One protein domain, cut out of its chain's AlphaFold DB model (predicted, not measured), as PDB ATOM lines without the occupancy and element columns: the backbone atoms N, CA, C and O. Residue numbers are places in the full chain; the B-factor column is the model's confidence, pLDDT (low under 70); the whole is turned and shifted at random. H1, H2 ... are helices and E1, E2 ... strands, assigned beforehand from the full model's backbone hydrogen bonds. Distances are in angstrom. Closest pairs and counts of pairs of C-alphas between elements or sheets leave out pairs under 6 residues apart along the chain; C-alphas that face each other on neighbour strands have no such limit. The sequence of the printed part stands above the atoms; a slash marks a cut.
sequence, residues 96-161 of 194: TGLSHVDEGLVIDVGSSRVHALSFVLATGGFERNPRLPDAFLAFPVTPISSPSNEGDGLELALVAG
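What this domain is: This is residues 96 to 161 of the 194 residues of the protein "FAD-binding protein" of Pseudoclavibacter chungangensis (UniProt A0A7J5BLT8). A small three-stranded meander sheet sits at one end of a loose rod, and a long link with no named element runs from it along the rod to the short helix H1 near the other end. Beyond H1 a second long link loops round and folds back, bringing helix H2 to the middle of the rod, where it only grazes the sheet next to edge strand E1. The printed part has 66 residues, with three named strands and then two named helices in the order E1, E2, E3, H1, H2; the sheet is antiparallel in the order E1, E2, E3. The class is mixed, helices and strands, with 30 residues, under half of those printed, in named elements. The whole is loose, with a radius of gyration of the C-alphas of 14.0 A and spans of 43 by 21 by 18 A.

How they stand to each other: The sheet joins E1, residues 96 to 101, E2, residues 104 to 109, and E3, residues 112 to 116, in a meander, each strand the antiparallel neighbour of the one before. E1 and E2 form a hairpin at 161 degrees between their directions; N 99 and O 106 are 2.9 A apart, within hydrogen-bond range. E2 and E3 form a hairpin at 156 degrees, with N 107 and O 114 at 3.0 A, within hydrogen-bond range. E2 is the inner strand. H2, residues 152 to 159, is on the sheet but only grazes it, with 20 pairs of C-alphas within 10 A. The closest C-alphas of E1 and H2 are those of Leu 98 and Leu 156, 6.0 A apart. H1, residues 132 to 136, is not on the sheet, and it is apart from E1, E2 and H2. In H1 and H2 every O i to N i+4 pair is within hydrogen-bond range.

Where its parts are: E1 begins at C-alpha 96, (34.077, 101.158, 14.107), and measures 16.2 A from first to last C-alpha. E2 measures 16.6 A and E3 13.4 A. H1 begins at C-alpha 132, (26.531, 102.261, 29.539), and measures 6.1 A. H2 measures 10.5 A and ends at C-alpha 159, (39.816, 102.933, 23.426).

The domain as a whole: The two C-alphas farthest apart are those of Glu 103 and Phe 139, 42.7 A. The links E1 to E2 and E2 to E3 are tight, while E3 to H1 and H1 to H2 are long, with 15 residues each. The printed part has no cut. The mean pLDDT of the printed part is 92.0, and no printed residue is under 70.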
ATOM      1  N   THR A  96      33.935 102.391  13.310       95.44
ATOM      2  CA  THR A  96      34.077 101.158  14.107       95.44
ATOM      3  C   THR A  96      35.426 101.025  14.799       95.44
ATOM      4  O   THR A  96      35.577 100.170  15.664       95.44
ATOM      5  N   GLY A  97      36.403 101.854  14.441       94.94
ATOM      6  CA  GLY A  97      37.734 101.837  15.037       94.94
ATOM      7  C   GLY A  97      38.380 103.208  14.954       94.94
ATOM      8  O   GLY A  97      38.164 103.924  13.980       94.94
ATOM      9  N   LEU A  98      39.151 103.573  15.974       95.56
ATOM     10  CA  LEU A  98      39.965 104.784  16.020       95.56
ATOM     11  C   LEU A  98      41.338 104.407  16.575       95.56
ATOM     12  O   LEU A  98      41.425 103.778  17.628       95.56
ATOM     13  N   SER A  99      42.404 104.761  15.861       93.38
ATOM     14  CA  SER A  99      43.774 104.405  16.239       93.38
ATOM     15  C   SER A  99      44.776 105.491  15.863       93.38
ATOM     16  O   SER A  99      44.590 106.222  14.888       93.38
ATOM     17  N   HIS A 100      45.845 105.585  16.652       91.88
ATOM     18  CA  HIS A 100      47.014 106.393  16.328       91.88
ATOM     19  C   HIS A 100      47.909 105.653  15.333       91.88
ATOM     20  O   HIS A 100      48.102 104.442  15.438       91.88
ATOM     21  N   VAL A 101      48.470 106.403  14.392       92.12
ATOM     22  CA  VAL A 101      49.523 105.953  13.476       92.12
ATOM     23  C   VAL A 101      50.688 106.939  13.540       92.12
ATOM     24  O   VAL A 101      50.541 108.017  14.116       92.12
ATOM     25  N   ASP A 102      51.828 106.585  12.943       89.19
ATOM     26  CA  ASP A 102      53.051 107.401  12.997       89.19
ATOM     27  C   ASP A 102      52.806 108.864  12.581       89.19
ATOM     28  O   ASP A 102      53.300 109.788  13.225       89.19
ATOM     29  N   GLU A 103      51.967 109.081  11.562       86.62
ATOM     30  CA  GLU A 103      51.567 110.410  11.087       86.62
ATOM     31  C   GLU A 103      50.052 110.639  11.224       86.62
ATOM     32  O   GLU A 103      49.310 110.743  10.245       86.62
ATOM     33  N   GLY A 104      49.579 110.727  12.471       92.44
ATOM     34  CA  GLY A 104      48.234 111.201  12.802       92.44
ATOM     35  C   GLY A 104      47.296 110.106  13.298       92.44
ATOM     36  O   GLY A 104      47.631 109.319  14.184       92.44
ATOM     37  N   LEU A 105      46.072 110.106  12.775       94.19
ATOM     38  CA  LEU A 105      44.996 109.234  13.219       94.19
ATOM     39  C   LEU A 105      44.358 108.513  12.040       94.19
ATOM     40  O   LEU A 105      44.284 109.009  10.911       94.19
ATOM     41  N   VAL A 106      43.810 107.353  12.360       95.81
ATOM     42  CA  VAL A 106      43.047 106.525  11.445       95.81
ATOM     43  C   VAL A 106      41.706 106.183  12.068       95.81
ATOM     44  O   VAL A 106      41.659 105.709  13.203       95.81
ATOM     45  N   ILE A 107      40.635 106.378  11.298       95.94
ATOM     46  CA  ILE A 107      39.296 105.903  11.643       95.94
ATOM     47  C   ILE A 107      38.831 104.857  10.621       95.94
ATOM     48  O   ILE A 107      38.933 105.059   9.406       95.94
ATOM     49  N   ASP A 108      38.338 103.727  11.116       95.75
ATOM     50  CA  ASP A 108      37.760 102.659  10.301       95.75
ATOM     51  C   ASP A 108      36.258 102.911  10.127       95.75
ATOM     52  O   ASP A 108      35.546 103.165  11.101       95.75
ATOM     53  N   VAL A 109      35.774 102.846   8.887       94.56
ATOM     54  CA  VAL A 109      34.379 103.092   8.501       94.56
ATOM     55  C   VAL A 109      33.935 101.986   7.547       94.56
ATOM     56  O   VAL A 109      34.216 102.023   6.346       94.56
ATOM     57  N   GLY A 110      33.240 100.977   8.072       88.19
ATOM     58  CA  GLY A 110      32.903  99.777   7.302       88.19
ATOM     59  C   GLY A 110      34.163  99.073   6.785       88.19
ATOM     60  O   GLY A 110      35.034  98.708   7.565       88.19
ATOM     61  N   SER A 111      34.273  98.891   5.467       87.62
ATOM     62  CA  SER A 111      35.472  98.339   4.813       87.62
ATOM     63  C   SER A 111      36.515  99.395   4.428       87.62
ATOM     64  O   SER A 111      37.543  99.061   3.840       87.62
ATOM     65  N   SER A 112      36.240 100.671   4.699       92.44
ATOM     66  CA  SER A 112      37.107 101.789   4.335       92.44
ATOM     67  C   SER A 112      37.881 102.305   5.536       92.44
ATOM     68  O   SER A 112      37.426 102.230   6.675       92.44
ATOM     69  N   ARG A 113      39.043 102.892   5.257       94.56
ATOM     70  CA  ARG A 113      39.911 103.505   6.254       94.56
ATOM     71  C   ARG A 113      40.189 104.947   5.869       94.56
ATOM     72  O   ARG A 113      40.575 105.220   4.733       94.56
ATOM     73  N   VAL A 114      39.979 105.868   6.804       94.75
ATOM     74  CA  VAL A 114      40.193 107.301   6.583       94.75
ATOM     75  C   VAL A 114      41.361 107.760   7.444       94.75
ATOM     76  O   VAL A 114      41.366 107.546   8.652       94.75
ATOM     77  N   HIS A 115      42.344 108.392   6.805       96.06
ATOM     78  CA  HIS A 115      43.527 108.960   7.447       96.06
ATOM     79  C   HIS A 115      43.361 110.473   7.585       96.06
ATOM     80  O   HIS A 115      42.970 111.141   6.624       96.06
ATOM     81  N   ALA A 116      43.662 111.014   8.763       95.06
ATOM     82  CA  ALA A 116      43.649 112.450   9.007       95.06
ATOM     83  C   ALA A 116      44.608 112.838  10.139       95.06
ATOM     84  O   ALA A 116      44.891 112.048  11.035       95.06
ATOM     85  N   LEU A 117      45.052 114.097  10.146       95.44
ATOM     86  CA  LEU A 117      45.827 114.651  11.264       95.44
ATOM     87  C   LEU A 117      44.992 114.783  12.547       95.44
ATOM     88  O   LEU A 117      45.533 114.788  13.646       95.44
ATOM     89  N   SER A 118      43.674 114.933  12.408       93.44
ATOM     90  CA  SER A 118      42.746 115.063  13.529       93.44
ATOM     91  C   SER A 118      41.353 114.573  13.145       93.44
ATOM     92  O   SER A 118      40.949 114.673  11.984       93.44
ATOM     93  N   PHE A 119      40.616 114.080  14.138       94.88
ATOM     94  CA  PHE A 119      39.196 113.765  14.031       94.88
ATOM     95  C   PHE A 119      38.409 114.531  15.088       94.88
ATOM     96  O   PHE A 119      38.874 114.721  16.211       94.88
ATOM     97  N   VAL A 120      37.195 114.942  14.727       95.44
ATOM     98  CA  VAL A 120      36.225 115.516  15.660       95.44
ATOM     99  C   VAL A 120      35.122 114.491  15.874       95.44
ATOM    100  O   VAL A 120      34.399 114.148  14.938       95.44
ATOM    101  N   LEU A 121      34.987 114.008  17.107       94.56
ATOM    102  CA  LEU A 121      33.909 113.106  17.493       94.56
ATOM    103  C   LEU A 121      32.706 113.930  17.964       94.56
ATOM    104  O   LEU A 121      32.771 114.625  18.974       94.56
ATOM    105  N   ALA A 122      31.609 113.861  17.212       95.31
ATOM    106  CA  ALA A 122      30.358 114.576  17.483       95.31
ATOM    107  C   ALA A 122      29.157 113.609  17.440       95.31
ATOM    108  O   ALA A 122      28.175 113.839  16.738       95.31
ATOM    109  N   THR A 123      29.269 112.486  18.153       94.06
ATOM    110  CA  THR A 123      28.391 111.306  18.022       94.06
ATOM    111  C   THR A 123      27.160 111.304  18.935       94.06
ATOM    112  O   THR A 123      26.351 110.387  18.860       94.06
ATOM    113  N   GLY A 124      26.982 112.322  19.781       92.62
ATOM    114  CA  GLY A 124      25.866 112.390  20.730       92.62
ATOM    115  C   GLY A 124      26.136 111.646  22.043       92.62
ATOM    116  O   GLY A 124      27.284 111.523  22.465       92.62
ATOM    117  N   GLY A 125      25.063 111.222  22.716       93.06
ATOM    118  CA  GLY A 125      25.109 110.564  24.029       93.06
ATOM    119  C   GLY A 125      25.122 109.032  23.970       93.06
ATOM    120  O   GLY A 125      25.284 108.439  22.901       93.06
ATOM    121  N   PHE A 126      24.947 108.395  25.132       94.94
ATOM    122  CA  PHE A 126      24.975 106.934  25.313       94.94
ATOM    123  C   PHE A 126      23.694 106.339  25.920       94.94
ATOM    124  O   PHE A 126      23.638 105.151  26.223       94.94
ATOM    125  N   GLU A 127      22.647 107.138  26.098       91.94
ATOM    126  CA  GLU A 127      21.402 106.775  26.781       91.94
ATOM    127  C   GLU A 127      20.604 105.647  26.110       91.94
ATOM    128  O   GLU A 127      19.679 105.117  26.721       91.94
ATOM    129  N   ARG A 128      20.923 105.281  24.861       91.56
ATOM    130  CA  ARG A 128      20.325 104.123  24.175       91.56
ATOM    131  C   ARG A 128      21.220 102.891  24.138       91.56
ATOM    132  O   ARG A 128      20.801 101.864  23.612       91.56
ATOM    133  N   ASN A 129      22.425 102.972  24.693       94.06
ATOM    134  CA  ASN A 129      23.289 101.812  24.848       94.06
ATOM    135  C   ASN A 129      22.680 100.850  25.889       94.06
ATOM    136  O   ASN A 129      22.179 101.311  26.911       94.06
ATOM    137  N   PRO A 130      22.737  99.525  25.686       90.25
ATOM    138  CA  PRO A 130      22.193  98.562  26.643       90.25
ATOM    139  C   PRO A 130      23.052  98.361  27.904       90.25
ATOM    140  O   PRO A 130      22.623  97.659  28.808       90.25
ATOM    141  N   ARG A 131      24.280  98.896  27.951       93.50
ATOM    142  CA  ARG A 131      25.267  98.667  29.022       93.50
ATOM    143  C   ARG A 131      25.690  99.953  29.733       93.50
ATOM    144  O   ARG A 131      25.787  99.977  30.954       93.50
ATOM    145  N   LEU A 132      25.968 101.022  28.981       92.62
ATOM    146  CA  LEU A 132      26.531 102.261  29.539       92.62
ATOM    147  C   LEU A 132      25.594 102.982  30.534       92.62
ATOM    148  O   LEU A 132      26.090 103.433  31.566       92.62
ATOM    149  N   PRO A 133      24.267 103.074  30.309       92.06
ATOM    150  CA  PRO A 133      23.339 103.636  31.283       92.06
ATOM    151  C   PRO A 133      23.385 102.918  32.628       92.06
ATOM    152  O   PRO A 133      23.481 103.583  33.650       92.06
ATOM    153  N   ASP A 134      23.401 101.587  32.632       90.56
ATOM    154  CA  ASP A 134      23.435 100.797  33.867       90.56
ATOM    155  C   ASP A 134      24.769 100.944  34.612       90.56
ATOM    156  O   ASP A 134      24.814 100.885  35.838       90.56
ATOM    157  N   ALA A 135      25.864 101.157  33.876       91.38
ATOM    158  CA  ALA A 135      27.186 101.344  34.463       91.38
ATOM    159  C   ALA A 135      27.370 102.733  35.100       91.38
ATOM    160  O   ALA A 135      28.074 102.857  36.102       91.38
ATOM    161  N   PHE A 136      26.778 103.778  34.511       90.88
ATOM    162  CA  PHE A 136      27.086 105.168  34.868       90.88
ATOM    163  C   PHE A 136      25.915 105.958  35.454       90.88
ATOM    164  O   PHE A 136      26.134 106.883  36.235       90.88
ATOM    165  N   LEU A 137      24.672 105.648  35.095       90.56
ATOM    166  CA  LEU A 137      23.515 106.420  35.536       90.56
ATOM    167  C   LEU A 137      22.955 105.838  36.832       90.56
ATOM    168  O   LEU A 137      22.768 104.639  36.985       90.56
ATOM    169  N   ALA A 138      22.629 106.720  37.775       86.94
ATOM    170  CA  ALA A 138      22.130 106.312  39.088       86.94
ATOM    171  C   ALA A 138      20.694 105.751  39.068       86.94
ATOM    172  O   ALA A 138      20.208 105.272  40.090       86.94
ATOM    173  N   PHE A 139      19.978 105.883  37.952       85.31
ATOM    174  CA  PHE A 139      18.600 105.429  37.798       85.31
ATOM    175  C   PHE A 139      18.278 105.180  36.318       85.31
ATOM    176  O   PHE A 139      18.882 105.821  35.453       85.31
ATOM    177  N   PRO A 140      17.291 104.314  36.017       83.75
ATOM    178  CA  PRO A 140      16.825 104.104  34.653       83.75
ATOM    179  C   PRO A 140      16.329 105.409  34.021       83.75
ATOM    180  O   PRO A 140      15.540 106.146  34.617       83.75
ATOM    181  N   VAL A 141      16.770 105.683  32.795       84.31
ATOM    182  CA  VAL A 141      16.352 106.852  32.014       84.31
ATOM    183  C   VAL A 141      15.609 106.380  30.776       84.31
ATOM    184  O   VAL A 141      16.133 105.588  30.002       84.31
ATOM    185  N   THR A 142      14.404 106.904  30.550       85.69
ATOM    186  CA  THR A 142      13.687 106.698  29.287       85.69
ATOM    187  C   THR A 142      14.286 107.610  28.208       85.69
ATOM    188  O   THR A 142      14.149 108.834  28.313       85.69
ATOM    189  N   PRO A 143      14.939 107.072  27.161       84.69
ATOM    190  CA  PRO A 143      15.638 107.892  26.180       84.69
ATOM    191  C   PRO A 143      14.660 108.576  25.214       84.69
ATOM    192  O   PRO A 143      13.932 107.925  24.460       84.69
ATOM    193  N   ILE A 144      14.694 109.911  25.184       82.00
ATOM    194  CA  ILE A 144      13.901 110.755  24.264       82.00
ATOM    195  C   ILE A 144      14.669 111.170  22.998       82.00
ATOM    196  O   ILE A 144      14.102 111.751  22.073       82.00
ATOM    197  N   SER A 145      15.963 110.869  22.963       83.19
ATOM    198  CA  SER A 145      16.930 111.275  21.947       83.19
ATOM    199  C   SER A 145      16.921 110.390  20.694       83.19
ATOM    200  O   SER A 145      16.080 109.494  20.534       83.19
ATOM    201  N   SER A 146      17.887 110.612  19.797       86.69
ATOM    202  CA  SER A 146      18.063 109.788  18.604       86.69
ATOM    203  C   SER A 146      18.376 108.322  18.949       86.69
ATOM    204  O   SER A 146      19.282 108.098  19.738       86.69
ATOM    205  N   PRO A 147      17.712 107.322  18.322       88.81
ATOM    206  CA  PRO A 147      18.143 105.935  18.187       88.81
ATOM    207  C   PRO A 147      19.639 105.699  18.040       88.81
ATOM    208  O   PRO A 147      20.134 104.754  18.628       88.81
ATOM    209  N   SER A 148      20.353 106.573  17.332       90.00
ATOM    210  CA  SER A 148      21.797 106.444  17.127       90.00
ATOM    211  C   SER A 148      22.663 106.825  18.336       90.00
ATOM    212  O   SER A 148      23.874 106.667  18.256       90.00
ATOM    213  N   ASN A 149      22.097 107.350  19.430       93.19
ATOM    214  CA  ASN A 149      22.847 107.738  20.635       93.19
ATOM    215  C   ASN A 149      23.196 106.509  21.495       93.19
ATOM    216  O   ASN A 149      22.718 106.341  22.620       93.19
ATOM    217  N   GLU A 150      24.007 105.623  20.925       95.31
ATOM    218  CA  GLU A 150      24.452 104.369  21.533       95.31
ATOM    219  C   GLU A 150      25.812 104.504  22.235       95.31
ATOM    220  O   GLU A 150      26.330 103.520  22.751       95.31
ATOM    221  N   GLY A 151      26.415 105.694  22.274       95.06
ATOM    222  CA  GLY A 151      27.704 105.908  22.938       95.06
ATOM    223  C   GLY A 151      28.900 105.243  22.250       95.06
ATOM    224  O   GLY A 151      29.974 105.182  22.837       95.06
ATOM    225  N   ASP A 152      28.759 104.778  21.013       94.94
ATOM    226  CA  ASP A 152      29.839 104.138  20.256       94.94
ATOM    227  C   ASP A 152      31.027 105.081  20.017       94.94
ATOM    228  O   ASP A 152      32.174 104.689  20.205       94.94
ATOM    229  N   GLY A 153      30.784 106.357  19.712       95.38
ATOM    230  CA  GLY A 153      31.863 107.350  19.626       95.38
ATOM    231  C   GLY A 153      32.578 107.620  20.958       95.38
ATOM    232  O   GLY A 153      33.776 107.897  20.961       95.38
ATOM    233  N   LEU A 154      31.872 107.497  22.087       95.62
ATOM    234  CA  LEU A 154      32.477 107.579  23.418       95.62
ATOM    235  C   LEU A 154      33.374 106.361  23.678       95.62
ATOM    236  O   LEU A 154      34.503 106.525  24.134       95.62
ATOM    237  N   GLU A 155      32.901 105.155  23.357       94.50
ATOM    238  CA  GLU A 155      33.702 103.929  23.460       94.50
ATOM    239  C   GLU A 155      34.954 104.008  22.570       94.50
ATOM    240  O   GLU A 155      36.051 103.703  23.037       94.50
ATOM    241  N   LEU A 156      34.830 104.506  21.332       95.19
ATOM    242  CA  LEU A 156      35.971 104.740  20.436       95.19
ATOM    243  C   LEU A 156      36.998 105.704  21.042       95.19
ATOM    244  O   LEU A 156      38.200 105.450  20.968       95.19
ATOM    245  N   ALA A 157      36.538 106.796  21.656       94.19
ATOM    246  CA  ALA A 157      37.419 107.755  22.314       94.19
ATOM    247  C   ALA A 157      38.148 107.131  23.515       94.19
ATOM    248  O   ALA A 157      39.352 107.325  23.672       94.19
ATOM    249  N   LEU A 158      37.438 106.356  24.340       93.94
ATOM    250  CA  LEU A 158      38.013 105.654  25.492       93.94
ATOM    251  C   LEU A 158      39.079 104.638  25.066       93.94
ATOM    252  O   LEU A 158      40.150 104.594  25.667       93.94
ATOM    253  N   VAL A 159      38.827 103.864  24.003       92.56
ATOM    254  CA  VAL A 159      39.816 102.933  23.426       92.56
ATOM    255  C   VAL A 159      41.053 103.679  22.921       92.56
ATOM    256  O   VAL A 159      42.170 103.194  23.090       92.56
ATOM    257  N   ALA A 160      40.877 104.881  22.369       91.12
ATOM    258  CA  ALA A 160      41.975 105.755  21.956       91.12
ATOM    259  C   ALA A 160      42.686 106.471  23.128       91.12
ATOM    260  O   ALA A 160      43.584 107.275  22.897       91.12
ATOM    261  N   GLY A 161      42.318 106.185  24.384       92.00
ATOM    262  CA  GLY A 161      42.972 106.727  25.578       92.00
ATOM    263  C   GLY A 161      42.398 108.050  26.090       92.00
ATOM    264  O   GLY A 161      43.038 108.714  26.906       92.00
TER     265      GLY A 161